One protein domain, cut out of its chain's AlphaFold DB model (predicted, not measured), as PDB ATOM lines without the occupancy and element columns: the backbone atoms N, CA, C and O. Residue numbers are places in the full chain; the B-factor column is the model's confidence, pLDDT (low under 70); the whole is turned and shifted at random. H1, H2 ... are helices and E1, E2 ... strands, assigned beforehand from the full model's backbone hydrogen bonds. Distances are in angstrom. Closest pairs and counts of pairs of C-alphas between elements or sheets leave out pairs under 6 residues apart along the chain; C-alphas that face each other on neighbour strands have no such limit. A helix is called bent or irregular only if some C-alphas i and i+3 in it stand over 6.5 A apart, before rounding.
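What this domain is: This is residues 3 to 66 and 88 to 220 of the 704 residues of a protein of Trebouxia sp. A1-2 (UniProt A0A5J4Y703). A twisted five-strand sheet is layered between helices, H1 and H2 over one face and H3 and H4 over the other, and a smaller helical part, H5 to H8, extends the body past the E5 side. In that part H8 packs on H4, while H5 and H6 lie farthest out. The printed part has 197 residues with eight named helices and five named strands, in the order E1 H1 E2 H2 E3 H3 E4 H4 E5 H5 H6 H7 H8; the sheet runs E3 E2 E1 E4 E5, all parallel. The class is mixed, helices and strands, and the whole is compact, with a radius of gyration of the C-alphas of 17.1 A and spans of 50 by 37 by 33 A.

Where its parts are: Find C-alpha 3 at (-26.685, -26.974, 35.997), where strand E1, residues 3 to 6, begins. Helix H1, residues 11 to 27, follows and is 23.9 A long; it is neither bent nor irregular, but only just, as C-alphas 13 and 16 are 6.5 A apart. Next come E2, residues 32 to 38 and 20.3 A long, H2, residues 39 to 45, and E3, residues 54 to 59. Past the cut, look for C-alpha 93 at (-23.140, 4.107, 42.892); from there H3 runs 31.9 A to residue 115. You then reach E4, residues 122 to 127, H4, residues 132 to 140, and E5, residues 143 to 148 and 17.4 A long. The last helices are H5, residues 160 to 167, H6, residues 169 to 176, H7, residues 185 to 196, and H8, residues 198 to 208, ending at C-alpha 208 at (-33.473, -12.160, 48.253). Three helices are irregular: H2, only just, with C-alphas 40 and 43 6.8 A apart; H7, with 190 and 193 7.6 A apart; and H8, with 199 and 202 7.4 A apart.

How they stand to each other: Start with the strongly twisted sheet, whose edge strands are E3 and E5. Look for N 55 and O 33 between E3 and E2, 2.9 A, N 5 and O 34 between E2 and E1, 2.8 A, N 6 and O 125 between E1 and E4, 2.8 A, and N 145 and O 124 between E4 and E5, 2.8 A. E1 H1 E2, E2 H2 E3 and E4 H4 E5 are strand-helix-strand units, two parallel neighbour strands with a helix between them, each with a right-handed crossover. The sheet with helices on both faces makes three layers. H1 and H2 are on the same face at heights over the sheet of 8.4 A and 8.7 A; H3 and H4 are on the opposite face at 10.2 A and 9.2 A. H3 and H4 touch at a steep tilt of 41 degrees, with the C-alphas of Phe 107 and Leu 136 closest, 6.2 A. H8 touches H4 at a shallow tilt of 34 degrees, only just short of steep; the closest C-alphas, of Ala 139 and Leu 208, are 5.9 A apart. H6 and H7 only just touch, with 3 pairs of C-alphas within 8 A, made by residue 185 of H7 alone; the closest are those of Leu 175 and Trp 185, 4.7 A. H5 is close to H6 but not clearly touching, with the C-alphas of Ser 165 and Leu 172 closest, 6.1 A. In H3, H4, H5 and H6 every O i to N i+4 pair is within hydrogen-bond range; H1 has 11 of 13, H7 4 of 8, H8 5 of 7, and H2 1 of 3, beside 2 of 4 O i to N i+3 pairs.

The domain as a whole: The two C-alphas farthest apart, of Ser 52 and Lys 166, are 51.1 A apart. Residues 67 to 87 are not printed, and C-alphas 66 and 88 are 16.3 A apart across the cut. Of the links that are printed whole, E5 to H5 is long, with 11 residues. The mean pLDDT of the printed part is 80.6; 33 residues are under 70, among them 61 to 66 and 88 to 102.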
ATOM      1  N   VAL A   3     -27.962 -27.560  35.572       92.75
ATOM      2  CA  VAL A   3     -26.685 -26.974  35.997       92.75
ATOM      3  C   VAL A   3     -26.677 -25.522  35.549       92.75
ATOM      4  O   VAL A   3     -26.820 -25.241  34.360       92.75
ATOM      5  N   LEU A   4     -26.547 -24.612  36.508       94.44
ATOM      6  CA  LEU A   4     -26.509 -23.173  36.287       94.44
ATOM      7  C   LEU A   4     -25.084 -22.683  36.558       94.44
ATOM      8  O   LEU A   4     -24.646 -22.646  37.705       94.44
ATOM      9  N   VAL A   5     -24.353 -22.347  35.498       95.44
ATOM     10  CA  VAL A   5     -22.960 -21.893  35.573       95.44
ATOM     11  C   VAL A   5     -22.923 -20.367  35.565       95.44
ATOM     12  O   VAL A   5     -23.323 -19.760  34.575       95.44
ATOM     13  N   LEU A   6     -22.445 -19.739  36.639       94.44
ATOM     14  CA  LEU A   6     -22.197 -18.295  36.716       94.44
ATOM     15  C   LEU A   6     -20.690 -18.037  36.606       94.44
ATOM     16  O   LEU A   6     -19.925 -18.406  37.496       94.44
ATOM     17  N   ALA A   7     -20.257 -17.412  35.515       92.12
ATOM     18  CA  ALA A   7     -18.844 -17.147  35.271       92.12
ATOM     19  C   ALA A   7     -18.631 -15.703  34.801       92.12
ATOM     20  O   ALA A   7     -19.097 -15.303  33.729       92.12
ATOM     21  N   LYS A   8     -17.911 -14.924  35.610       86.88
ATOM     22  CA  LYS A   8     -17.578 -13.511  35.372       86.88
ATOM     23  C   LYS A   8     -16.066 -13.285  35.352       86.88
ATOM     24  O   LYS A   8     -15.300 -14.208  35.603       86.88
ATOM     25  N   GLY A   9     -15.648 -12.058  35.061       81.00
ATOM     26  CA  GLY A   9     -14.243 -11.711  34.854       81.00
ATOM     27  C   GLY A   9     -13.886 -11.730  33.371       81.00
ATOM     28  O   GLY A   9     -14.752 -11.524  32.517       81.00
ATOM     29  N   THR A  10     -12.613 -11.941  33.079       80.06
ATOM     30  CA  THR A  10     -12.026 -11.940  31.735       80.06
ATOM     31  C   THR A  10     -12.331 -13.231  30.960       80.06
ATOM     32  O   THR A  10     -12.966 -14.166  31.456       80.06
ATOM     33  N   ARG A  11     -11.808 -13.338  29.731       81.25
ATOM     34  CA  ARG A  11     -11.797 -14.607  28.991       81.25
ATOM     35  C   ARG A  11     -11.020 -15.706  29.733       81.25
ATOM     36  O   ARG A  11     -11.471 -16.851  29.698       81.25
ATOM     37  N   GLY A  12      -9.926 -15.366  30.424       76.19
ATOM     38  CA  GLY A  12      -9.149 -16.299  31.249       76.19
ATOM     39  C   GLY A  12      -9.958 -16.877  32.414       76.19
ATOM     40  O   GLY A  12      -9.821 -18.053  32.730       76.19
ATOM     41  N   ASP A  13     -10.893 -16.101  32.967       82.62
ATOM     42  CA  ASP A  13     -11.744 -16.515  34.092       82.62
ATOM     43  C   ASP A  13     -12.978 -17.330  33.668       82.62
ATOM     44  O   ASP A  13     -13.507 -18.130  34.449       82.62
ATOM     45  N   VAL A  14     -13.462 -17.125  32.434       88.25
ATOM     46  CA  VAL A  14     -14.746 -17.666  31.944       88.25
ATOM     47  C   VAL A  14     -14.592 -18.822  30.952       88.25
ATOM     48  O   VAL A  14     -15.377 -19.773  31.009       88.25
ATOM     49  N   GLN A  15     -13.586 -18.809  30.071       87.38
ATOM     50  CA  GLN A  15     -13.303 -19.949  29.185       87.38
ATOM     51  C   GLN A  15     -13.098 -21.284  29.944       87.38
ATOM     52  O   GLN A  15     -13.575 -22.304  29.443       87.38
ATOM     53  N   PRO A  16     -12.497 -21.335  31.151       86.94
ATOM     54  CA  PRO A  16     -12.327 -22.582  31.906       86.94
ATOM     55  C   PRO A  16     -13.665 -23.145  32.390       86.94
ATOM     56  O   PRO A  16     -13.931 -24.339  32.252       86.94
ATOM     57  N   ALA A  17     -14.554 -22.270  32.873       90.69
ATOM     58  CA  ALA A  17     -15.921 -22.630  33.233       90.69
ATOM     59  C   ALA A  17     -16.710 -23.139  32.012       90.69
ATOM     60  O   ALA A  17     -17.507 -24.068  32.135       90.69
ATOM     61  N   ALA A  18     -16.462 -22.575  30.823       90.50
ATOM     62  CA  ALA A  18     -17.064 -23.031  29.570       90.50
ATOM     63  C   ALA A  18     -16.538 -24.408  29.118       90.50
ATOM     64  O   ALA A  18     -17.329 -25.244  28.683       90.50
ATOM     65  N   VAL A  19     -15.239 -24.689  29.275       87.00
ATOM     66  CA  VAL A  19     -14.654 -26.019  29.008       87.00
ATOM     67  C   VAL A  19     -15.189 -27.064  29.996       87.00
ATOM     68  O   VAL A  19     -15.579 -28.155  29.578       87.00
ATOM     69  N   LEU A  20     -15.310 -26.724  31.285       87.19
ATOM     70  CA  LEU A  20     -15.945 -27.590  32.285       87.19
ATOM     71  C   LEU A  20     -17.420 -27.868  31.939       87.19
ATOM     72  O   LEU A  20     -17.853 -29.019  31.967       87.19
ATOM     73  N   ALA A  21     -18.179 -26.838  31.555       90.00
ATOM     74  CA  ALA A  21     -19.568 -26.971  31.109       90.00
ATOM     75  C   ALA A  21     -19.702 -27.873  29.865       90.00
ATOM     76  O   ALA A  21     -20.589 -28.729  29.821       90.00
ATOM     77  N   HIS A  22     -18.790 -27.747  28.895       87.12
ATOM     78  CA  HIS A  22     -18.719 -28.631  27.730       87.12
ATOM     79  C   HIS A  22     -18.452 -30.085  28.152       87.12
ATOM     80  O   HIS A  22     -19.161 -30.997  27.728       87.12
ATOM     81  N   ALA A  23     -17.461 -30.319  29.018       84.81
ATOM     82  CA  ALA A  23     -17.106 -31.658  29.488       84.81
ATOM     83  C   ALA A  23     -18.237 -32.327  30.297       84.81
ATOM     84  O   ALA A  23     -18.426 -33.542  30.190       84.81
ATOM     85  N   LEU A  24     -19.005 -31.547  31.067       86.25
ATOM     86  CA  LEU A  24     -20.200 -32.015  31.777       86.25
ATOM     87  C   LEU A  24     -21.309 -32.436  30.803       86.25
ATOM     88  O   LEU A  24     -21.834 -33.538  30.939       86.25
ATOM     89  N   LEU A  25     -21.625 -31.612  29.799       86.12
ATOM     90  CA  LEU A  25     -22.620 -31.944  28.767       86.12
ATOM     91  C   LEU A  25     -22.230 -33.195  27.966       86.12
ATOM     92  O   LEU A  25     -23.060 -34.082  27.774       86.12
ATOM     93  N   SER A  26     -20.965 -33.305  27.553       83.56
ATOM     94  CA  SER A  26     -20.470 -34.447  26.769       83.56
ATOM     95  C   SER A  26     -20.438 -35.762  27.553       83.56
ATOM     96  O   SER A  26     -20.589 -36.828  26.957       83.56
ATOM     97  N   ARG A  27     -20.271 -35.718  28.884       84.69
ATOM     98  CA  ARG A  27     -20.357 -36.910  29.752       84.69
ATOM     99  C   ARG A  27     -21.780 -37.218  30.220       84.69
ATOM    100  O   ARG A  27     -22.086 -38.379  30.496       84.69
ATOM    101  N   HIS A  28     -22.645 -36.210  30.315       84.56
ATOM    102  CA  HIS A  28     -24.002 -36.329  30.849       84.56
ATOM    103  C   HIS A  28     -25.023 -35.549  29.990       84.56
ATOM    104  O   HIS A  28     -25.509 -34.496  30.416       84.56
ATOM    105  N   PRO A  29     -25.422 -36.072  28.811       82.88
ATOM    106  CA  PRO A  29     -26.368 -35.407  27.902       82.88
ATOM    107  C   PRO A  29     -27.762 -35.122  28.499       82.88
ATOM    108  O   PRO A  29     -28.539 -34.361  27.930       82.88
ATOM    109  N   GLN A  30     -28.090 -35.720  29.649       85.81
ATOM    110  CA  GLN A  30     -29.301 -35.476  30.443       85.81
ATOM    111  C   GLN A  30     -29.225 -34.241  31.374       85.81
ATOM    112  O   GLN A  30     -30.128 -34.011  32.196       85.81
ATOM    113  N   ILE A  31     -28.137 -33.466  31.304       88.25
ATOM    114  CA  ILE A  31     -28.002 -32.171  31.979       88.25
ATOM    115  C   ILE A  31     -28.566 -31.063  31.085       88.25
ATOM    116  O   ILE A  31     -28.138 -30.883  29.950       88.25
ATOM    117  N   VAL A  32     -29.483 -30.265  31.631       89.25
ATOM    118  CA  VAL A  32     -29.911 -28.999  31.026       89.25
ATOM    119  C   VAL A  32     -28.998 -27.905  31.570       89.25
ATOM    120  O   VAL A  32     -29.142 -27.496  32.726       89.25
ATOM    121  N   LEU A  33     -28.037 -27.457  30.758       92.31
ATOM    122  CA  LEU A  33     -27.046 -26.467  31.177       92.31
ATOM    123  C   LEU A  33     -27.469 -25.043  30.799       92.31
ATOM    124  O   LEU A  33     -27.820 -24.748  29.652       92.31
ATOM    125  N   HIS A  34     -27.413 -24.159  31.788       93.00
ATOM    126  CA  HIS A  34     -27.612 -22.719  31.662       93.00
ATOM    127  C   HIS A  34     -26.287 -22.029  31.991       93.00
ATOM    128  O   HIS A  34     -25.667 -22.363  32.998       93.00
ATOM    129  N   PHE A  35     -25.835 -21.094  31.158       94.69
ATOM    130  CA  PHE A  35     -24.537 -20.426  31.319       94.69
ATOM    131  C   PHE A  35     -24.730 -18.910  31.376       94.69
ATOM    132  O   PHE A  35     -25.313 -18.328  30.462       94.69
ATOM    133  N   VAL A  36     -24.257 -18.265  32.438       93.56
ATOM    134  CA  VAL A  36     -24.461 -16.839  32.717       93.56
ATOM    135  C   VAL A  36     -23.116 -16.126  32.721       93.56
ATOM    136  O   VAL A  36     -22.242 -16.454  33.524       93.56
ATOM    137  N   THR A  37     -22.938 -15.149  31.829       92.69
ATOM    138  CA  THR A  37     -21.680 -14.396  31.709       92.69
ATOM    139  C   THR A  37     -21.873 -13.021  31.054       92.69
ATOM    140  O   THR A  37     -22.987 -12.651  30.687       92.69
ATOM    141  N   HIS A  38     -20.792 -12.256  30.914       88.94
ATOM    142  CA  HIS A  38     -20.753 -10.940  30.272       88.94
ATOM    143  C   HIS A  38     -21.180 -10.993  28.796       88.94
ATOM    144  O   HIS A  38     -20.828 -11.928  28.071       88.94
ATOM    145  N   LEU A  39     -21.907  -9.972  28.328       86.88
ATOM    146  CA  LEU A  39     -22.356  -9.858  26.934       86.88
ATOM    147  C   LEU A  39     -21.199  -9.926  25.929       86.88
ATOM    148  O   LEU A  39     -21.333 -10.576  24.891       86.88
ATOM    149  N   ASP A  40     -20.050  -9.354  26.280       85.81
ATOM    150  CA  ASP A  40     -18.846  -9.342  25.447       85.81
ATOM    151  C   ASP A  40     -18.356 -10.756  25.100       85.81
ATOM    152  O   ASP A  40     -17.832 -10.984  24.011       85.81
ATOM    153  N   HIS A  41     -18.599 -11.751  25.961       88.38
ATOM    154  CA  HIS A  41     -18.182 -13.139  25.732       88.38
ATOM    155  C   HIS A  41     -19.002 -13.863  24.654       88.38
ATOM    156  O   HIS A  41     -18.574 -14.897  24.140       88.38
ATOM    157  N   LYS A  42     -20.150 -13.309  24.243       89.62
ATOM    158  CA  LYS A  42     -21.063 -13.901  23.249       89.62
ATOM    159  C   LYS A  42     -20.396 -14.258  21.917       89.62
ATOM    160  O   LYS A  42     -20.850 -15.187  21.248       89.62
ATOM    161  N   HIS A  43     -19.349 -13.535  21.515       86.94
ATOM    162  CA  HIS A  43     -18.723 -13.729  20.207       86.94
ATOM    163  C   HIS A  43     -17.825 -14.975  20.120       86.94
ATOM    164  O   HIS A  43     -17.792 -15.571  19.042       86.94
ATOM    165  N   TRP A  44     -17.161 -15.364  21.222       86.69
ATOM    166  CA  TRP A  44     -16.261 -16.529  21.310       86.69
ATOM    167  C   TRP A  44     -16.864 -17.717  22.073       86.69
ATOM    168  O   TRP A  44     -16.512 -18.864  21.812       86.69
ATOM    169  N   LEU A  45     -17.800 -17.488  23.005       86.94
ATOM    170  CA  LEU A  45     -18.360 -18.561  23.844       86.94
ATOM    171  C   LEU A  45     -19.073 -19.645  23.015       86.94
ATOM    172  O   LEU A  45     -19.021 -20.821  23.367       86.94
ATOM    173  N   LYS A  46     -19.681 -19.251  21.888       83.06
ATOM    174  CA  LYS A  46     -20.341 -20.139  20.913       83.06
ATOM    175  C   LYS A  46     -19.404 -21.220  20.339       83.06
ATOM    176  O   LYS A  46     -19.883 -22.269  19.916       83.06
ATOM    177  N   ASP A  47     -18.096 -20.945  20.307       82.00
ATOM    178  CA  ASP A  47     -17.067 -21.811  19.720       82.00
ATOM    179  C   ASP A  47     -16.605 -22.891  20.725       82.00
ATOM    180  O   ASP A  47     -15.953 -23.862  20.349       82.00
ATOM    181  N   VAL A  48     -16.987 -22.744  22.004       82.12
ATOM    182  CA  VAL A  48     -16.748 -23.704  23.099       82.12
ATOM    183  C   VAL A  48     -18.047 -24.415  23.507       82.12
ATOM    184  O   VAL A  48     -18.063 -25.631  23.704       82.12
ATOM    185  N   LEU A  49     -19.155 -23.672  23.615       83.00
ATOM    186  CA  LEU A  49     -20.475 -24.169  24.012       83.00
ATOM    187  C   LEU A  49     -21.473 -24.025  22.860       83.00
ATOM    188  O   LEU A  49     -21.929 -22.926  22.539       83.00
ATOM    189  N   HIS A  50     -21.844 -25.156  22.257       72.44
ATOM    190  CA  HIS A  50     -22.735 -25.160  21.101       72.44
ATOM    191  C   HIS A  50     -24.172 -24.734  21.488       72.44
ATOM    192  O   HIS A  50     -24.752 -25.334  22.404       72.44
ATOM    193  N   PRO A  51     -24.801 -23.760  20.790       62.53
ATOM    194  CA  PRO A  51     -26.092 -23.186  21.199       62.53
ATOM    195  C   PRO A  51     -27.279 -24.159  21.272       62.53
ATOM    196  O   PRO A  51     -28.265 -23.863  21.938       62.53
ATOM    197  N   SER A  52     -27.209 -25.321  20.615       65.06
ATOM    198  CA  SER A  52     -28.242 -26.366  20.721       65.06
ATOM    199  C   SER A  52     -28.281 -27.058  22.088       65.06
ATOM    200  O   SER A  52     -29.276 -27.700  22.413       65.06
ATOM    201  N   SER A  53     -27.188 -26.975  22.851       69.31
ATOM    202  CA  SER A  53     -26.952 -27.782  24.055       69.31
ATOM    203  C   SER A  53     -26.868 -26.942  25.334       69.31
ATOM    204  O   SER A  53     -26.843 -27.497  26.428       69.31
ATOM    205  N   THR A  54     -26.805 -25.610  25.213       81.62
ATOM    206  CA  THR A  54     -26.631 -24.672  26.337       81.62
ATOM    207  C   THR A  54     -27.546 -23.459  26.192       81.62
ATOM    208  O   THR A  54     -27.568 -22.816  25.143       81.62
ATOM    209  N   LYS A  55     -28.244 -23.083  27.269       89.12
ATOM    210  CA  LYS A  55     -28.985 -21.814  27.356       89.12
ATOM    211  C   LYS A  55     -28.080 -20.711  27.919       89.12
ATOM    212  O   LYS A  55     -27.857 -20.653  29.124       89.12
ATOM    213  N   CYS A  56     -27.552 -19.839  27.061       90.50
ATOM    214  CA  CYS A  56     -26.685 -18.736  27.493       90.50
ATOM    215  C   CYS A  56     -27.487 -17.469  27.847       90.50
ATOM    216  O   CYS A  56     -28.161 -16.905  26.983       90.50
ATOM    217  N   LEU A  57     -27.358 -16.982  29.086       90.50
ATOM    218  CA  LEU A  57     -27.800 -15.653  29.514       90.50
ATOM    219  C   LEU A  57     -26.609 -14.689  29.486       90.50
ATOM    220  O   LEU A  57     -25.623 -14.863  30.202       90.50
ATOM    221  N   PHE A  58     -26.732 -13.641  28.679       90.00
ATOM    222  CA  PHE A  58     -25.721 -12.601  28.546       90.00
ATOM    223  C   PHE A  58     -26.105 -11.370  29.370       90.00
ATOM    224  O   PHE A  58     -27.151 -10.756  29.145       90.00
ATOM    225  N   LEU A  59     -25.259 -11.025  30.338       83.88
ATOM    226  CA  LEU A  59     -25.430  -9.878  31.219       83.88
ATOM    227  C   LEU A  59     -24.815  -8.625  30.592       83.88
ATOM    228  O   LEU A  59     -23.647  -8.624  30.201       83.88
ATOM    229  N   ASP A  60     -25.600  -7.549  30.558       77.25
ATOM    230  CA  ASP A  60     -25.170  -6.201  30.165       77.25
ATOM    231  C   ASP A  60     -24.346  -5.554  31.291       77.25
ATOM    232  O   ASP A  60     -24.783  -4.675  32.032       77.25
ATOM    233  N   THR A  61     -23.163  -6.127  31.482       69.50
ATOM    234  CA  THR A  61     -22.117  -5.734  32.421       69.50
ATOM    235  C   THR A  61     -20.802  -6.023  31.730       69.50
ATOM    236  O   THR A  61     -20.602  -7.159  31.292       69.50
ATOM    237  N   LEU A  62     -19.897  -5.047  31.683       55.66
ATOM    238  CA  LEU A  62     -18.527  -5.284  31.234       55.66
ATOM    239  C   LEU A  62     -17.856  -6.347  32.127       55.66
ATOM    240  O   LEU A  62     -18.181  -6.420  33.322       55.66
ATOM    241  N   PRO A  63     -16.922  -7.153  31.590       55.41
ATOM    242  CA  PRO A  63     -15.908  -7.846  32.375       55.41
ATOM    243  C   PRO A  63     -15.294  -6.933  33.439       55.41
ATOM    244  O   PRO A  63     -15.249  -5.709  33.274       55.41
ATOM    245  N   ALA A  64     -14.764  -7.518  34.515       47.91
ATOM    246  CA  ALA A  64     -13.822  -6.784  35.356       47.91
ATOM    247  C   ALA A  64     -12.702  -6.269  34.435       47.91
ATOM    248  O   ALA A  64     -12.068  -7.081  33.760       47.91
ATOM    249  N   ARG A  65     -12.547  -4.938  34.317       36.66
ATOM    250  CA  ARG A  65     -11.668  -4.325  33.309       36.66
ATOM    251  C   ARG A  65     -10.261  -4.917  33.454       36.66
ATOM    252  O   ARG A  65      -9.572  -4.626  34.429       36.66
ATOM    253  N   THR A  66      -9.811  -5.664  32.443       30.80
ATOM    254  CA  THR A  66      -8.383  -5.696  32.097       30.80
ATOM    255  C   THR A  66      -7.914  -4.248  32.041       30.80
ATOM    256  O   THR A  66      -8.649  -3.405  31.525       30.80
ATOM    257  N   GLU A  88     -13.782  -2.165  46.805       33.50
ATOM    258  CA  GLU A  88     -14.508  -0.934  46.424       33.50
ATOM    259  C   GLU A  88     -14.218  -0.456  44.983       33.50
ATOM    260  O   GLU A  88     -14.999   0.310  44.426       33.50
ATOM    261  N   ALA A  89     -13.164  -0.949  44.312       33.22
ATOM    262  CA  ALA A  89     -12.926  -0.719  42.876       33.22
ATOM    263  C   ALA A  89     -14.076  -1.245  42.008       33.22
ATOM    264  O   ALA A  89     -14.266  -0.798  40.872       33.22
ATOM    265  N   PHE A  90     -14.903  -2.135  42.563       38.31
ATOM    266  CA  PHE A  90     -16.247  -2.356  42.067       38.31
ATOM    267  C   PHE A  90     -17.180  -1.182  42.399       38.31
ATOM    268  O   PHE A  90     -18.100  -1.306  43.204       38.31
ATOM    269  N   GLN A  91     -17.009  -0.150  41.568       35.69
ATOM    270  CA  GLN A  91     -18.055   0.713  41.015       35.69
ATOM    271  C   GLN A  91     -18.454   1.976  41.786       35.69
ATOM    272  O   GLN A  91     -18.578   2.014  43.004       35.69
ATOM    273  N   SER A  92     -18.738   3.018  40.995       31.27
ATOM    274  CA  SER A  92     -19.551   4.159  41.415       31.27
ATOM    275  C   SER A  92     -20.979   3.697  41.745       31.27
ATOM    276  O   SER A  92     -21.427   2.691  41.193       31.27
ATOM    277  N   ASP A  93     -21.737   4.443  42.561       32.78
ATOM    278  CA  ASP A  93     -23.140   4.107  42.892       32.78
ATOM    279  C   ASP A  93     -24.007   3.821  41.649       32.78
ATOM    280  O   ASP A  93     -24.861   2.931  41.646       32.78
ATOM    281  N   HIS A  94     -23.748   4.539  40.553       33.19
ATOM    282  CA  HIS A  94     -24.443   4.368  39.281       33.19
ATOM    283  C   HIS A  94     -24.158   3.006  38.621       33.19
ATOM    284  O   HIS A  94     -25.069   2.349  38.111       33.19
ATOM    285  N   ASP A  95     -22.907   2.544  38.654       38.97
ATOM    286  CA  ASP A  95     -22.531   1.250  38.077       38.97
ATOM    287  C   ASP A  95     -22.823   0.087  39.042       38.97
ATOM    288  O   ASP A  95     -23.137  -1.017  38.590       38.97
ATOM    289  N   LEU A  96     -22.833   0.340  40.357       44.09
ATOM    290  CA  LEU A  96     -23.328  -0.595  41.370       44.09
ATOM    291  C   LEU A  96     -24.812  -0.919  41.127       44.09
ATOM    292  O   LEU A  96     -25.192  -2.092  41.143       44.09
ATOM    293  N   GLY A  97     -25.631   0.087  40.797       46.06
ATOM    294  CA  GLY A  97     -27.026  -0.103  40.383       46.06
ATOM    295  C   GLY A  97     -27.176  -0.995  39.140       46.06
ATOM    296  O   GLY A  97     -27.991  -1.923  39.142       46.06
ATOM    297  N   LYS A  98     -26.344  -0.792  38.107       49.81
ATOM    298  CA  LYS A  98     -26.308  -1.669  36.916       49.81
ATOM    299  C   LYS A  98     -25.911  -3.104  37.271       49.81
ATOM    300  O   LYS A  98     -26.561  -4.047  36.816       49.81
ATOM    301  N   SER A  99     -24.893  -3.279  38.114       60.41
ATOM    302  CA  SER A  99     -24.480  -4.597  38.610       60.41
ATOM    303  C   SER A  99     -25.592  -5.302  39.372       60.41
ATOM    304  O   SER A  99     -25.843  -6.472  39.100       60.41
ATOM    305  N   ILE A 100     -26.294  -4.615  40.279       64.56
ATOM    306  CA  ILE A 100     -27.416  -5.194  41.035       64.56
ATOM    307  C   ILE A 100     -28.546  -5.614  40.085       64.56
ATOM    308  O   ILE A 100     -29.052  -6.729  40.203       64.56
ATOM    309  N   ALA A 101     -28.889  -4.793  39.086       67.19
ATOM    310  CA  ALA A 101     -29.892  -5.151  38.079       67.19
ATOM    311  C   ALA A 101     -29.479  -6.373  37.230       67.19
ATOM    312  O   ALA A 101     -30.308  -7.237  36.937       67.19
ATOM    313  N   ALA A 102     -28.201  -6.490  36.857       69.94
ATOM    314  CA  ALA A 102     -27.682  -7.647  36.126       69.94
ATOM    315  C   ALA A 102     -27.608  -8.917  36.995       69.94
ATOM    316  O   ALA A 102     -27.980  -9.996  36.545       69.94
ATOM    317  N   ILE A 103     -27.197  -8.786  38.256       72.00
ATOM    318  CA  ILE A 103     -27.183  -9.863  39.255       72.00
ATOM    319  C   ILE A 103     -28.612 -10.350  39.556       72.00
ATOM    320  O   ILE A 103     -28.849 -11.552  39.672       72.00
ATOM    321  N   HIS A 104     -29.597  -9.449  39.589       79.25
ATOM    322  CA  HIS A 104     -31.003  -9.817  39.748       79.25
ATOM    323  C   HIS A 104     -31.558 -10.591  38.535       79.25
ATOM    324  O   HIS A 104     -32.371 -11.490  38.729       79.25
ATOM    325  N   LYS A 105     -31.065 -10.369  37.303       81.88
ATOM    326  CA  LYS A 105     -31.394 -11.252  36.158       81.88
ATOM    327  C   LYS A 105     -30.931 -12.697  36.397       81.88
ATOM    328  O   LYS A 105     -31.653 -13.623  36.038       81.88
ATOM    329  N   SER A 106     -29.781 -12.899  37.048       81.75
ATOM    330  CA  SER A 106     -29.319 -14.233  37.462       81.75
ATOM    331  C   SER A 106     -30.223 -14.858  38.530       81.75
ATOM    332  O   SER A 106     -30.472 -16.060  38.473       81.75
ATOM    333  N   PHE A 107     -30.755 -14.060  39.469       84.00
ATOM    334  CA  PHE A 107     -31.758 -14.528  40.437       84.00
ATOM    335  C   PHE A 107     -33.058 -14.952  39.755       84.00
ATOM    336  O   PHE A 107     -33.523 -16.059  40.004       84.00
ATOM    337  N   LEU A 108     -33.606 -14.125  38.859       85.62
ATOM    338  CA  LEU A 108     -34.839 -14.444  38.135       85.62
ATOM    339  C   LEU A 108     -34.694 -15.728  37.303       85.62
ATOM    340  O   LEU A 108     -35.588 -16.567  37.340       85.62
ATOM    341  N   LEU A 109     -33.553 -15.938  36.632       85.31
ATOM    342  CA  LEU A 109     -33.273 -17.194  35.922       85.31
ATOM    343  C   LEU A 109     -33.157 -18.393  36.882       85.31
ATOM    344  O   LEU A 109     -33.714 -19.454  36.610       85.31
ATOM    345  N   ALA A 110     -32.451 -18.246  38.007       84.31
ATOM    346  CA  ALA A 110     -32.329 -19.315  39.000       84.31
ATOM    347  C   ALA A 110     -33.695 -19.684  39.613       84.31
ATOM    348  O   ALA A 110     -33.994 -20.866  39.777       84.31
ATOM    349  N   GLN A 111     -34.534 -18.680  39.877       85.75
ATOM    350  CA  GLN A 111     -35.900 -18.827  40.370       85.75
ATOM    351  C   GLN A 111     -36.838 -19.433  39.314       85.75
ATOM    352  O   GLN A 111     -37.675 -20.255  39.663       85.75
ATOM    353  N   GLU A 112     -36.693 -19.100  38.025       86.31
ATOM    354  CA  GLU A 112     -37.431 -19.755  36.932       86.31
ATOM    355  C   GLU A 112     -37.073 -21.249  36.845       86.31
ATOM    356  O   GLU A 112     -37.954 -22.097  36.689       86.31
ATOM    357  N   ILE A 113     -35.788 -21.590  36.993       84.12
ATOM    358  CA  ILE A 113     -35.312 -22.979  36.976       84.12
ATOM    359  C   ILE A 113     -35.890 -23.774  38.158       84.12
ATOM    360  O   ILE A 113     -36.391 -24.879  37.939       84.12
ATOM    361  N   THR A 114     -35.870 -23.236  39.385       83.25
ATOM    362  CA  THR A 114     -36.374 -23.954  40.574       83.25
ATOM    363  C   THR A 114     -37.884 -23.877  40.774       83.25
ATOM    364  O   THR A 114     -38.461 -24.831  41.278       83.25
ATOM    365  N   ALA A 115     -38.582 -22.838  40.313       82.19
ATOM    366  CA  ALA A 115     -40.051 -22.825  40.335       82.19
ATOM    367  C   ALA A 115     -40.661 -23.967  39.494       82.19
ATOM    368  O   ALA A 115     -41.800 -24.369  39.722       82.19
ATOM    369  N   ASN A 116     -39.892 -24.503  38.540       72.62
ATOM    370  CA  ASN A 116     -40.281 -25.607  37.668       72.62
ATOM    371  C   ASN A 116     -39.646 -26.965  38.045       72.62
ATOM    372  O   ASN A 116     -39.890 -27.941  37.331       72.62
ATOM    373  N   GLN A 117     -38.810 -27.066  39.091       67.88
ATOM    374  CA  GLN A 117     -38.038 -28.279  39.435       67.88
ATOM    375  C   GLN A 117     -37.777 -28.415  40.945       67.88
ATOM    376  O   GLN A 117     -37.544 -27.434  41.635       67.88
ATOM    377  N   GLU A 118     -37.662 -29.650  41.442       71.50
ATOM    378  CA  GLU A 118     -37.138 -29.904  42.794       71.50
ATOM    379  C   GLU A 118     -35.753 -29.249  43.001       71.50
ATOM    380  O   GLU A 118     -34.863 -29.481  42.171       71.50
ATOM    381  N   PRO A 119     -35.498 -28.509  44.103       69.00
ATOM    382  CA  PRO A 119     -34.202 -27.866  44.358       69.00
ATOM    383  C   PRO A 119     -33.021 -28.844  44.303       69.00
ATOM    384  O   PRO A 119     -31.982 -28.540  43.723       69.00
ATOM    385  N   GLN A 120     -33.232 -30.074  44.786       73.44
ATOM    386  CA  GLN A 120     -32.276 -31.193  44.763       73.44
ATOM    387  C   GLN A 120     -31.850 -31.636  43.346       73.44
ATOM    388  O   GLN A 120     -30.911 -32.415  43.195       73.44
ATOM    389  N   ARG A 121     -32.541 -31.180  42.291       82.94
ATOM    390  CA  ARG A 121     -32.214 -31.463  40.881       82.94
ATOM    391  C   ARG A 121     -31.435 -30.336  40.202       82.94
ATOM    392  O   ARG A 121     -31.170 -30.451  38.999       82.94
ATOM    393  N   THR A 122     -31.078 -29.290  40.944       88.69
ATOM    394  CA  THR A 122     -30.363 -28.105  40.459       88.69
ATOM    395  C   THR A 122     -29.009 -27.978  41.160       88.69
ATOM    396  O   THR A 122     -28.893 -28.254  42.349       88.69
ATOM    397  N   LEU A 123     -27.979 -27.561  40.424       92.56
ATOM    398  CA  LEU A 123     -26.645 -27.251  40.946       92.56
ATOM    399  C   LEU A 123     -26.189 -25.901  40.389       92.56
ATOM    400  O   LEU A 123     -26.235 -25.695  39.173       92.56
ATOM    401  N   ILE A 124     -25.713 -25.011  41.258       95.19
ATOM    402  CA  ILE A 124     -25.053 -23.766  40.845       95.19
ATOM    403  C   ILE A 124     -23.537 -23.984  40.836       95.19
ATOM    404  O   ILE A 124     -22.954 -24.282  41.874       95.19
ATOM    405  N   ILE A 125     -22.886 -23.812  39.688       95.81
ATOM    406  CA  ILE A 125     -21.418 -23.795  39.576       95.81
ATOM    407  C   ILE A 125     -20.997 -22.342  39.369       95.81
ATOM    408  O   ILE A 125     -21.571 -21.674  38.511       95.81
ATOM    409  N   PHE A 126     -20.028 -21.828  40.122       94.94
ATOM    410  CA  PHE A 126     -19.649 -20.418  40.016       94.94
ATOM    411  C   PHE A 126     -18.151 -20.171  40.151       94.94
ATOM    412  O   PHE A 126     -17.486 -20.805  40.968       94.94
ATOM    413  N   ASN A 127     -17.619 -19.231  39.365       92.00
ATOM    414  CA  ASN A 127     -16.249 -18.763  39.561       92.00
ATOM    415  C   ASN A 127     -16.175 -17.654  40.627       92.00
ATOM    416  O   ASN A 127     -17.187 -17.057  41.003       92.00
ATOM    417  N   LEU A 128     -14.976 -17.370  41.139       88.38
ATOM    418  CA  LEU A 128     -14.793 -16.462  42.283       88.38
ATOM    419  C   LEU A 128     -15.085 -14.974  41.979       88.38
ATOM    420  O   LEU A 128     -15.160 -14.165  42.900       88.38
ATOM    421  N   PHE A 129     -15.349 -14.616  40.717       84.81
ATOM    422  CA  PHE A 129     -15.888 -13.305  40.316       84.81
ATOM    423  C   PHE A 129     -17.429 -13.235  40.350       84.81
ATOM    424  O   PHE A 129     -18.005 -12.164  40.149       84.81
ATOM    425  N   SER A 130     -18.098 -14.361  40.611       88.31
ATOM    426  CA  SER A 130     -19.555 -14.536  40.588       88.31
ATOM    427  C   SER A 130     -20.139 -14.875  41.966       88.31
ATOM    428  O   SER A 130     -21.087 -15.653  42.068       88.31
ATOM    429  N   LEU A 131     -19.585 -14.305  43.045       87.56
ATOM    430  CA  LEU A 131     -19.977 -14.625  44.429       87.56
ATOM    431  C   LEU A 131     -21.459 -14.370  44.755       87.56
ATOM    432  O   LEU A 131     -21.948 -14.930  45.736       87.56
ATOM    433  N   GLU A 132     -22.210 -13.629  43.927       86.12
ATOM    434  CA  GLU A 132     -23.672 -13.579  44.054       86.12
ATOM    435  C   GLU A 132     -24.313 -14.979  44.062       86.12
ATOM    436  O   GLU A 132     -25.319 -15.183  44.739       86.12
ATOM    437  N   ALA A 133     -23.701 -15.947  43.369       90.88
ATOM    438  CA  ALA A 133     -24.118 -17.343  43.284       90.88
ATOM    439  C   ALA A 133     -24.314 -18.003  44.656       90.88
ATOM    440  O   ALA A 133     -25.251 -18.782  44.828       90.88
ATOM    441  N   LEU A 134     -23.483 -17.646  45.641       91.50
ATOM    442  CA  LEU A 134     -23.618 -18.104  47.024       91.50
ATOM    443  C   LEU A 134     -24.951 -17.653  47.631       91.50
ATOM    444  O   LEU A 134     -25.640 -18.417  48.299       91.50
ATOM    445  N   HIS A 135     -25.318 -16.395  47.399       90.88
ATOM    446  CA  HIS A 135     -26.533 -15.806  47.951       90.88
ATOM    447  C   HIS A 135     -27.778 -16.284  47.192       90.88
ATOM    448  O   HIS A 135     -28.823 -16.465  47.808       90.88
ATOM    449  N   LEU A 136     -27.658 -16.568  45.886       90.44
ATOM    450  CA  LEU A 136     -28.695 -17.271  45.117       90.44
ATOM    451  C   LEU A 136     -28.944 -18.680  45.679       90.44
ATOM    452  O   LEU A 136     -30.094 -19.067  45.874       90.44
ATOM    453  N   ALA A 137     -27.873 -19.426  45.967       91.25
ATOM    454  CA  ALA A 137     -27.939 -20.761  46.553       91.25
ATOM    455  C   ALA A 137     -28.596 -20.750  47.946       91.25
ATOM    456  O   ALA A 137     -29.504 -21.541  48.200       91.25
ATOM    457  N   GLU A 138     -28.206 -19.804  48.808       91.12
ATOM    458  CA  GLU A 138     -28.790 -19.589  50.142       91.12
ATOM    459  C   GLU A 138     -30.277 -19.189  50.079       91.12
ATOM    460  O   GLU A 138     -31.078 -19.703  50.857       91.12
ATOM    461  N   ALA A 139     -30.668 -18.324  49.136       89.25
ATOM    462  CA  ALA A 139     -32.052 -17.859  48.979       89.25
ATOM    463  C   ALA A 139     -33.004 -18.927  48.414       89.25
ATOM    464  O   ALA A 139     -34.195 -18.915  48.718       89.25
ATOM    465  N   LEU A 140     -32.493 -19.829  47.569       88.00
ATOM    466  CA  LEU A 140     -33.290 -20.824  46.843       88.00
ATOM    467  C   LEU A 140     -33.143 -22.255  47.397       88.00
ATOM    468  O   LEU A 140     -33.795 -23.167  46.892       88.00
ATOM    469  N   GLY A 141     -32.295 -22.471  48.410       87.69
ATOM    470  CA  GLY A 141     -32.051 -23.791  49.004       87.69
ATOM    471  C   GLY A 141     -31.345 -24.776  48.062       87.69
ATOM    472  O   GLY A 141     -31.631 -25.973  48.100       87.69
ATOM    473  N   ILE A 142     -30.463 -24.280  47.188       89.31
ATOM    474  CA  ILE A 142     -29.788 -25.070  46.144       89.31
ATOM    475  C   ILE A 142     -28.336 -25.359  46.551       89.31
ATOM    476  O   ILE A 142     -27.657 -24.494  47.101       89.31
ATOM    477  N   SER A 143     -27.814 -26.545  46.230       90.75
ATOM    478  CA  SER A 143     -26.379 -26.832  46.356       90.75
ATOM    479  C   SER A 143     -25.549 -25.983  45.384       90.75
ATOM    480  O   SER A 143     -25.934 -25.787  44.228       90.75
ATOM    481  N   CYS A 144     -24.375 -25.521  45.819       94.31
ATOM    482  CA  CYS A 144     -23.454 -24.778  44.963       94.31
ATOM    483  C   CYS A 144     -22.009 -25.287  45.045       94.31
ATOM    484  O   CYS A 144     -21.627 -25.973  45.993       94.31
ATOM    485  N   LEU A 145     -21.237 -24.977  44.005       94.88
ATOM    486  CA  LEU A 145     -19.878 -25.445  43.759       94.88
ATOM    487  C   LEU A 145     -19.031 -24.269  43.265       94.88
ATOM    488  O   LEU A 145     -19.316 -23.713  42.201       94.88
ATOM    489  N   ALA A 146     -17.993 -23.906  44.009       95.12
ATOM    490  CA  ALA A 146     -17.045 -22.884  43.591       95.12
ATOM    491  C   ALA A 146     -15.959 -23.493  42.689       95.12
ATOM    492  O   ALA A 146     -15.496 -24.615  42.910       95.12
ATOM    493  N   ILE A 147     -15.525 -22.745  41.676       94.00
ATOM    494  CA  ILE A 147     -14.411 -23.115  40.796       94.00
ATOM    495  C   ILE A 147     -13.423 -21.952  40.661       94.00
ATOM    496  O   ILE A 147     -13.819 -20.787  40.630       94.00
ATOM    497  N   SER A 148     -12.134 -22.260  40.542       90.00
ATOM    498  CA  SER A 148     -11.098 -21.270  40.235       90.00
ATOM    499  C   SER A 148     -10.089 -21.851  39.240       90.00
ATOM    500  O   SER A 148      -9.599 -22.958  39.463       90.00
ATOM    501  N   PRO A 149      -9.764 -21.162  38.130       82.56
ATOM    502  CA  PRO A 149      -8.810 -21.679  37.144       82.56
ATOM    503  C   PRO A 149      -7.387 -21.801  37.709       82.56
ATOM    504  O   PRO A 149      -6.703 -22.801  37.482       82.56
ATOM    505  N   CYS A 150      -6.981 -20.802  38.488       79.31
ATOM    506  CA  CYS A 150      -5.690 -20.657  39.150       79.31
ATOM    507  C   CYS A 150      -5.852 -20.673  40.682       79.31
ATOM    508  O   CYS A 150      -6.976 -20.622  41.194       79.31
ATOM    509  N   LEU A 151      -4.735 -20.728  41.418       80.75
ATOM    510  CA  LEU A 151      -4.747 -20.445  42.858       80.75
ATOM    511  C   LEU A 151      -5.246 -19.023  43.126       80.75
ATOM    512  O   LEU A 151      -5.032 -18.120  42.321       80.75
ATOM    513  N   LEU A 152      -5.845 -18.822  44.298       73.50
ATOM    514  CA  LEU A 152      -6.206 -17.497  44.787       73.50
ATOM    515  C   LEU A 152      -4.976 -16.571  44.881       73.50
ATOM    516  O   LEU A 152      -4.073 -16.856  45.669       73.50
ATOM    517  N   PRO A 153      -4.944 -15.435  44.155       54.34
ATOM    518  CA  PRO A 153      -3.837 -14.478  44.218       54.34
ATOM    519  C   PRO A 153      -3.951 -13.510  45.414       54.34
ATOM    520  O   PRO A 153      -3.235 -12.510  45.476       54.34
ATOM    521  N   TYR A 154      -4.866 -13.773  46.352       62.72
ATOM    522  CA  TYR A 154      -5.131 -12.961  47.540       62.72
ATOM    523  C   TYR A 154      -5.604 -13.827  48.716       62.72
ATOM    524  O   TYR A 154      -6.310 -14.816  48.535       62.72
ATOM    525  N   THR A 155      -5.261 -13.414  49.935       69.12
ATOM    526  CA  THR A 155      -5.801 -13.951  51.195       69.12
ATOM    527  C   THR A 155      -6.833 -12.989  51.789       69.12
ATOM    528  O   THR A 155      -6.990 -11.861  51.312       69.12
ATOM    529  N   ALA A 156      -7.522 -13.394  52.861       71.06
ATOM    530  CA  ALA A 156      -8.272 -12.445  53.683       71.06
ATOM    531  C   ALA A 156      -7.344 -11.315  54.191       71.06
ATOM    532  O   ALA A 156      -6.229 -11.607  54.635       71.06
ATOM    533  N   PRO A 157      -7.764 -10.033  54.166       75.56
ATOM    534  CA  PRO A 157      -6.969  -8.942  54.729       75.56
ATOM    535  C   PRO A 157      -6.697  -9.152  56.224       75.56
ATOM    536  O   PRO A 157      -7.600  -9.529  56.964       75.56
ATOM    537  N   ASN A 158      -5.500  -8.809  56.712       71.06
ATOM    538  CA  ASN A 158      -5.114  -8.998  58.127       71.06
ATOM    539  C   ASN A 158      -6.054  -8.299  59.140       71.06
ATOM    540  O   ASN A 158      -6.103  -8.658  60.315       71.06
ATOM    541  N   SER A 159      -6.813  -7.293  58.700       74.31
ATOM    542  CA  SER A 159      -7.851  -6.618  59.487       74.31
ATOM    543  C   SER A 159      -9.183  -7.382  59.548       74.31
ATOM    544  O   SER A 159      -9.930  -7.191  60.511       74.31
ATOM    545  N   PHE A 160      -9.488  -8.240  58.569       82.62
ATOM    546  CA  PHE A 160     -10.786  -8.899  58.413       82.62
ATOM    547  C   PHE A 160     -11.157  -9.786  59.615       82.62
ATOM    548  O   PHE A 160     -12.218  -9.528  60.183       82.62
ATOM    549  N   PRO A 161     -10.315 -10.718  60.120       80.50
ATOM    550  CA  PRO A 161     -10.665 -11.527  61.295       80.50
ATOM    551  C   PRO A 161     -11.006 -10.683  62.534       80.50
ATOM    552  O   PRO A 161     -11.942 -10.992  63.272       80.50
ATOM    553  N   ARG A 162     -10.294  -9.564  62.737       78.81
ATOM    554  CA  ARG A 162     -10.514  -8.629  63.857       78.81
ATOM    555  C   ARG A 162     -11.772  -7.768  63.686       78.81
ATOM    556  O   ARG A 162     -12.396  -7.394  64.677       78.81
ATOM    557  N   GLN A 163     -12.137  -7.422  62.455       81.81
ATOM    558  CA  GLN A 163     -13.386  -6.711  62.168       81.81
ATOM    559  C   GLN A 163     -14.588  -7.658  62.276       81.81
ATOM    560  O   GLN A 163     -15.582  -7.309  62.912       81.81
ATOM    561  N   PHE A 164     -14.462  -8.875  61.743       86.50
ATOM    562  CA  PHE A 164     -15.481  -9.921  61.794       86.50
ATOM    563  C   PHE A 164     -15.790 -10.345  63.236       86.50
ATOM    564  O   PHE A 164     -16.957 -10.381  63.621       86.50
ATOM    565  N   SER A 165     -14.765 -10.578  64.066       86.50
ATOM    566  CA  SER A 165     -14.950 -10.929  65.483       86.50
ATOM    567  C   SER A 165     -15.647  -9.830  66.289       86.50
ATOM    568  O   SER A 165     -16.451 -10.132  67.168       86.50
ATOM    569  N   LYS A 166     -15.398  -8.555  65.961       83.94
ATOM    570  CA  LYS A 166     -16.086  -7.411  66.575       83.94
ATOM    571  C   LYS A 166     -17.535  -7.264  66.093       83.94
ATOM    572  O   LYS A 166     -18.387  -6.864  66.881       83.94
ATOM    573  N   ALA A 167     -17.808  -7.534  64.817       83.44
ATOM    574  CA  ALA A 167     -19.124  -7.325  64.212       83.44
ATOM    575  C   ALA A 167     -20.100  -8.486  64.473       83.44
ATOM    576  O   ALA A 167     -21.270  -8.244  64.771       83.44
ATOM    577  N   TRP A 168     -19.629  -9.734  64.389       88.88
ATOM    578  CA  TRP A 168     -20.464 -10.940  64.462       88.88
ATOM    579  C   TRP A 168     -19.833 -12.045  65.337       88.88
ATOM    580  O   TRP A 168     -19.648 -13.168  64.865       88.88
ATOM    581  N   PRO A 169     -19.524 -11.781  66.626       89.75
ATOM    582  CA  PRO A 169     -18.812 -12.726  67.497       89.75
ATOM    583  C   PRO A 169     -19.508 -14.090  67.630       89.75
ATOM    584  O   PRO A 169     -18.845 -15.123  67.650       89.75
ATOM    585  N   ALA A 170     -20.844 -14.120  67.663       89.44
ATOM    586  CA  ALA A 170     -21.601 -15.371  67.743       89.44
ATOM    587  C   ALA A 170     -21.539 -16.196  66.437       89.44
ATOM    588  O   ALA A 170     -21.506 -17.423  66.491       89.44
ATOM    589  N   LEU A 171     -21.467 -15.535  65.273       90.81
ATOM    590  CA  LEU A 171     -21.277 -16.199  63.978       90.81
ATOM    591  C   LEU A 171     -19.838 -16.693  63.814       90.81
ATOM    592  O   LEU A 171     -19.639 -17.801  63.326       90.81
ATOM    593  N   LEU A 172     -18.850 -15.929  64.290       91.25
ATOM    594  CA  LEU A 172     -17.463 -16.389  64.365       91.25
ATOM    595  C   LEU A 172     -17.350 -17.653  65.224       91.25
ATOM    596  O   LEU A 172     -16.783 -18.640  64.771       91.25
ATOM    597  N   ASN A 173     -17.950 -17.655  66.418       91.12
ATOM    598  CA  ASN A 173     -17.965 -18.835  67.281       91.12
ATOM    599  C   ASN A 173     -18.633 -20.041  66.595       91.12
ATOM    600  O   ASN A 173     -18.108 -21.148  66.672       91.12
ATOM    601  N   ALA A 174     -19.752 -19.843  65.887       91.31
ATOM    602  CA  ALA A 174     -20.400 -20.911  65.122       91.31
ATOM    603  C   ALA A 174     -19.499 -21.456  63.996       91.31
ATOM    604  O   ALA A 174     -19.395 -22.668  63.839       91.31
ATOM    605  N   LEU A 175     -18.805 -20.582  63.257       92.62
ATOM    606  CA  LEU A 175     -17.867 -20.954  62.187       92.62
ATOM    607  C   LEU A 175     -16.594 -21.634  62.724       92.62
ATOM    608  O   LEU A 175     -16.017 -22.479  62.046       92.62
ATOM    609  N   GLN A 176     -16.141 -21.281  63.929       92.75
ATOM    610  CA  GLN A 176     -14.985 -21.898  64.594       92.75
ATOM    611  C   GLN A 176     -15.330 -23.214  65.311       92.75
ATOM    612  O   GLN A 176     -14.439 -24.015  65.573       92.75
ATOM    613  N   THR A 177     -16.611 -23.448  65.616       90.50
ATOM    614  CA  THR A 177     -17.126 -24.685  66.235       90.50
ATOM    615  C   THR A 177     -18.051 -25.464  65.292       90.50
ATOM    616  O   THR A 177     -18.907 -26.233  65.733       90.50
ATOM    617  N   SER A 178     -17.878 -25.265  63.980       90.00
ATOM    618  CA  SER A 178     -18.630 -25.930  62.915       90.00
ATOM    619  C   SER A 178     -18.452 -27.448  62.970       90.00
ATOM    620  O   SER A 178     -17.336 -27.939  63.139       90.00
ATOM    621  N   LEU A 179     -19.540 -28.195  62.764       88.25
ATOM    622  CA  LEU A 179     -19.477 -29.648  62.602       88.25
ATOM    623  C   LEU A 179     -18.732 -30.022  61.310       88.25
ATOM    624  O   LEU A 179     -18.680 -29.242  60.359       88.25
ATOM    625  N   GLU A 180     -18.183 -31.235  61.265       84.75
ATOM    626  CA  GLU A 180     -17.517 -31.757  60.071       84.75
ATOM    627  C   GLU A 180     -18.476 -31.765  58.864       84.75
ATOM    628  O   GLU A 180     -19.630 -32.184  58.964       84.75
ATOM    629  N   GLY A 181     -18.011 -31.244  57.726       86.00
ATOM    630  CA  GLY A 181     -18.826 -31.078  56.517       86.00
ATOM    631  C   GLY A 181     -19.800 -29.889  56.530       86.00
ATOM    632  O   GLY A 181     -20.603 -29.780  55.600       86.00
ATOM    633  N   CYS A 182     -19.753 -29.008  57.536       91.50
ATOM    634  CA  CYS A 182     -20.442 -27.709  57.553       91.50
ATOM    635  C   CYS A 182     -19.457 -26.553  57.309       91.50
ATOM    636  O   CYS A 182     -18.293 -26.652  57.696       91.50
ATOM    637  N   VAL A 183     -19.938 -25.441  56.731       92.25
ATOM    638  CA  VAL A 183     -19.124 -24.244  56.450       92.25
ATOM    639  C   VAL A 183     -18.363 -23.806  57.701       92.25
ATOM    640  O   VAL A 183     -18.954 -23.546  58.750       92.25
ATOM    641  N   SER A 184     -17.046 -23.704  57.555       93.25
ATOM    642  CA  SER A 184     -16.090 -23.495  58.642       93.25
ATOM    643  C   SER A 184     -15.353 -22.157  58.533       93.25
ATOM    644  O   SER A 184     -15.248 -21.562  57.457       93.25
ATOM    645  N   TRP A 185     -14.774 -21.683  59.639       93.25
ATOM    646  CA  TRP A 185     -13.957 -20.460  59.652       93.25
ATOM    647  C   TRP A 185     -12.746 -20.552  58.708       93.25
ATOM    648  O   TRP A 185     -12.400 -19.570  58.057       93.25
ATOM    649  N   ALA A 186     -12.174 -21.749  58.543       91.50
ATOM    650  CA  ALA A 186     -11.077 -21.994  57.610       91.50
ATOM    651  C   ALA A 186     -11.481 -21.747  56.140       91.50
ATOM    652  O   ALA A 186     -10.674 -21.251  55.356       91.50
ATOM    653  N   GLU A 187     -12.728 -22.039  55.751       92.50
ATOM    654  CA  GLU A 187     -13.244 -21.701  54.413       92.50
ATOM    655  C   GLU A 187     -13.399 -20.186  54.238       92.50
ATOM    656  O   GLU A 187     -13.092 -19.657  53.167       92.50
ATOM    657  N   VAL A 188     -13.798 -19.473  55.299       91.56
ATOM    658  CA  VAL A 188     -13.864 -18.003  55.310       91.56
ATOM    659  C   VAL A 188     -12.480 -17.387  55.132       91.56
ATOM    660  O   VAL A 188     -12.306 -16.575  54.223       91.56
ATOM    661  N   GLU A 189     -11.487 -17.798  55.921       87.75
ATOM    662  CA  GLU A 189     -10.115 -17.280  55.811       87.75
ATOM    663  C   GLU A 189      -9.441 -17.641  54.479       87.75
ATOM    664  O   GLU A 189      -8.743 -16.799  53.910       87.75
ATOM    665  N   HIS A 190      -9.673 -18.853  53.955       88.31
ATOM    666  CA  HIS A 190      -9.084 -19.296  52.688       88.31
ATOM    667  C   HIS A 190      -9.665 -18.551  51.480       88.31
ATOM    668  O   HIS A 190      -8.896 -18.086  50.643       88.31
ATOM    669  N   TRP A 191     -10.998 -18.447  51.361       89.25
ATOM    670  CA  TRP A 191     -11.624 -17.952  50.124       89.25
ATOM    671  C   TRP A 191     -12.972 -17.240  50.276       89.25
ATOM    672  O   TRP A 191     -13.295 -16.379  49.460       89.25
ATOM    673  N   LEU A 192     -13.777 -17.587  51.284       91.19
ATOM    674  CA  LEU A 192     -15.182 -17.171  51.361       91.19
ATOM    675  C   LEU A 192     -15.372 -15.773  51.993       91.19
ATOM    676  O   LEU A 192     -16.461 -15.203  51.906       91.19
ATOM    677  N   TRP A 193     -14.322 -15.167  52.567       88.25
ATOM    678  CA  TRP A 193     -14.357 -13.825  53.178       88.25
ATOM    679  C   TRP A 193     -15.011 -12.699  52.339       88.25
ATOM    680  O   TRP A 193     -15.729 -11.895  52.945       88.25
ATOM    681  N   PRO A 194     -14.884 -12.598  50.991       85.06
ATOM    682  CA  PRO A 194     -15.462 -11.470  50.252       85.06
ATOM    683  C   PRO A 194     -16.998 -11.523  50.185       85.06
ATOM    684  O   PRO A 194     -17.649 -10.497  49.962       85.06
ATOM    685  N   ALA A 195     -17.599 -12.693  50.435       86.31
ATOM    686  CA  ALA A 195     -19.048 -12.863  50.537       86.31
ATOM    687  C   ALA A 195     -19.650 -12.218  51.803       86.31
ATOM    688  O   ALA A 195     -20.854 -11.977  51.861       86.31
ATOM    689  N   PHE A 196     -18.818 -11.891  52.799       85.31
ATOM    690  CA  PHE A 196     -19.212 -11.179  54.020       85.31
ATOM    691  C   PHE A 196     -19.001  -9.653  53.920       85.31
ATOM    692  O   PHE A 196     -19.173  -8.933  54.903       85.31
ATOM    693  N   SER A 197     -18.631  -9.142  52.739       73.19
ATOM    694  CA  SER A 197     -18.512  -7.701  52.485       73.19
ATOM    695  C   SER A 197     -19.879  -7.000  52.440       73.19
ATOM    696  O   SER A 197     -20.895  -7.577  52.049       73.19
ATOM    697  N   GLN A 198     -19.912  -5.711  52.804       68.81
ATOM    698  CA  GLN A 198     -21.164  -4.938  52.877       68.81
ATOM    699  C   GLN A 198     -21.859  -4.753  51.516       68.81
ATOM    700  O   GLN A 198     -23.067  -4.513  51.493       68.81
ATOM    701  N   ARG A 199     -21.137  -4.936  50.398       70.38
ATOM    702  CA  ARG A 199     -21.632  -4.859  49.008       70.38
ATOM    703  C   ARG A 199     -22.929  -5.642  48.778       70.38
ATOM    704  O   ARG A 199     -23.795  -5.205  48.027       70.38
ATOM    705  N   TRP A 200     -23.069  -6.790  49.435       75.69
ATOM    706  CA  TRP A 200     -24.206  -7.694  49.259       75.69
ATOM    707  C   TRP A 200     -25.404  -7.369  50.161       75.69
ATOM    708  O   TRP A 200     -26.501  -7.873  49.926       75.69
ATOM    709  N   SER A 201     -25.219  -6.535  51.189       75.00
ATOM    710  CA  SER A 201     -26.155  -6.401  52.313       75.00
ATOM    711  C   SER A 201     -27.549  -5.900  51.922       75.00
ATOM    712  O   SER A 201     -28.545  -6.479  52.358       75.00
ATOM    713  N   THR A 202     -27.624  -4.868  51.080       75.94
ATOM    714  CA  THR A 202     -28.881  -4.306  50.559       75.94
ATOM    715  C   THR A 202     -29.585  -5.310  49.649       75.94
ATOM    716  O   THR A 202     -30.722  -5.678  49.911       75.94
ATOM    717  N   TRP A 203     -28.891  -5.848  48.639       79.75
ATOM    718  CA  TRP A 203     -29.471  -6.807  47.689       79.75
ATOM    719  C   TRP A 203     -29.976  -8.096  48.367       79.75
ATOM    720  O   TRP A 203     -31.054  -8.589  48.034       79.75
ATOM    721  N   ARG A 204     -29.247  -8.611  49.367       85.69
ATOM    722  CA  ARG A 204     -29.661  -9.790  50.146       85.69
ATOM    723  C   ARG A 204     -30.986  -9.577  50.879       85.69
ATOM    724  O   ARG A 204     -31.856 -10.437  50.797       85.69
ATOM    725  N   ARG A 205     -31.169  -8.440  51.554       85.75
ATOM    726  CA  ARG A 205     -32.441  -8.123  52.222       85.75
ATOM    727  C   ARG A 205     -33.542  -7.831  51.211       85.75
ATOM    728  O   ARG A 205     -34.583  -8.479  51.221       85.75
ATOM    729  N   ASP A 206     -33.279  -6.876  50.330       82.38
ATOM    730  CA  ASP A 206     -34.310  -6.162  49.582       82.38
ATOM    731  C   ASP A 206     -34.739  -6.927  48.312       82.38
ATOM    732  O   ASP A 206     -35.814  -6.671  47.772       82.38
ATOM    733  N   CYS A 207     -33.928  -7.883  47.834       81.25
ATOM    734  CA  CYS A 207     -34.228  -8.703  46.652       81.25
ATOM    735  C   CYS A 207     -34.216 -10.221  46.897       81.25
ATOM    736  O   CYS A 207     -34.831 -10.938  46.111       81.25
ATOM    737  N   LEU A 208     -33.533 -10.721  47.937       83.94
ATOM    738  CA  LEU A 208     -33.473 -12.160  48.253       83.94
ATOM    739  C   LEU A 208     -34.223 -12.555  49.539       83.94
ATOM    740  O   LEU A 208     -34.310 -13.745  49.834       83.94
ATOM    741  N   ASN A 209     -34.752 -11.594  50.310       87.25
ATOM    742  CA  ASN A 209     -35.376 -11.829  51.622       87.25
ATOM    743  C   ASN A 209     -34.455 -12.570  52.626       87.25
ATOM    744  O   ASN A 209     -34.911 -13.314  53.496       87.25
ATOM    745  N   LEU A 210     -33.139 -12.364  52.505       87.88
ATOM    746  CA  LEU A 210     -32.109 -12.894  53.396       87.88
ATOM    747  C   LEU A 210     -31.644 -11.834  54.405       87.88
ATOM    748  O   LEU A 210     -31.791 -10.629  54.203       87.88
ATOM    749  N   THR A 211     -30.992 -12.264  55.485       89.19
ATOM    750  CA  THR A 211     -30.231 -11.341  56.340       89.19
ATOM    751  C   THR A 211     -29.081 -10.699  55.561       89.19
ATOM    752  O   THR A 211     -28.531 -11.286  54.629       89.19
ATOM    753  N   SER A 212     -28.658  -9.502  55.973       83.62
ATOM    754  CA  SER A 212     -27.593  -8.726  55.316       83.62
ATOM    755  C   SER A 212     -26.226  -9.422  55.238       83.62
ATOM    756  O   SER A 212     -25.389  -8.993  54.452       83.62
ATOM    757  N   ILE A 213     -26.001 -10.474  56.030       87.31
ATOM    758  CA  ILE A 213     -24.739 -11.218  56.146       87.31
ATOM    759  C   ILE A 213     -25.030 -12.724  56.013       87.31
ATOM    760  O   ILE A 213     -25.944 -13.190  56.704       87.31
ATOM    761  N   PRO A 214     -24.284 -13.491  55.187       89.62
ATOM    762  CA  PRO A 214     -24.460 -14.940  55.037       89.62
ATOM    763  C   PRO A 214     -24.518 -15.694  56.366       89.62
ATOM    764  O   PRO A 214     -23.800 -15.357  57.309       89.62
ATOM    765  N   PHE A 215     -25.380 -16.711  56.436       88.38
ATOM    766  CA  PHE A 215     -25.486 -17.690  57.538       88.38
ATOM    767  C   PHE A 215     -25.840 -17.128  58.932       88.38
ATOM    768  O   PHE A 215     -26.071 -17.885  59.871       88.38
ATOM    769  N   SER A 216     -25.951 -15.806  59.092       83.50
ATOM    770  CA  SER A 216     -26.309 -15.157  60.365       83.50
ATOM    771  C   SER A 216     -27.683 -15.589  60.908       83.50
ATOM    772  O   SER A 216     -27.900 -15.587  62.120       83.50
ATOM    773  N   THR A 217     -28.590 -16.044  60.036       76.25
ATOM    774  CA  THR A 217     -29.874 -16.675  60.392       76.25
ATOM    775  C   THR A 217     -29.715 -17.909  61.281       76.25
ATOM    776  O   THR A 217     -30.499 -18.063  62.218       76.25
ATOM    777  N   CYS A 218     -28.685 -18.734  61.056       68.62
ATOM    778  CA  CYS A 218     -28.390 -19.948  61.832       68.62
ATOM    779  C   CYS A 218     -28.098 -19.647  63.316       68.62
ATOM    780  O   CYS A 218     -28.259 -20.507  64.176       68.62
ATOM    781  N   VAL A 219     -27.717 -18.403  63.627       64.25
ATOM    782  CA  VAL A 219     -27.326 -17.942  64.971       64.25
ATOM    783  C   VAL A 219     -28.393 -17.026  65.599       64.25
ATOM    784  O   VAL A 219     -28.403 -16.784  66.802       64.25
ATOM    785  N   SER A 220     -29.340 -16.519  64.804       49.88
ATOM    786  CA  SER A 220     -30.218 -15.405  65.193       49.88
ATOM    787  C   SER A 220     -31.469 -15.783  66.015       49.88
ATOM    788  O   SER A 220     -32.249 -14.893  66.362       49.88
TER     789      SER A 220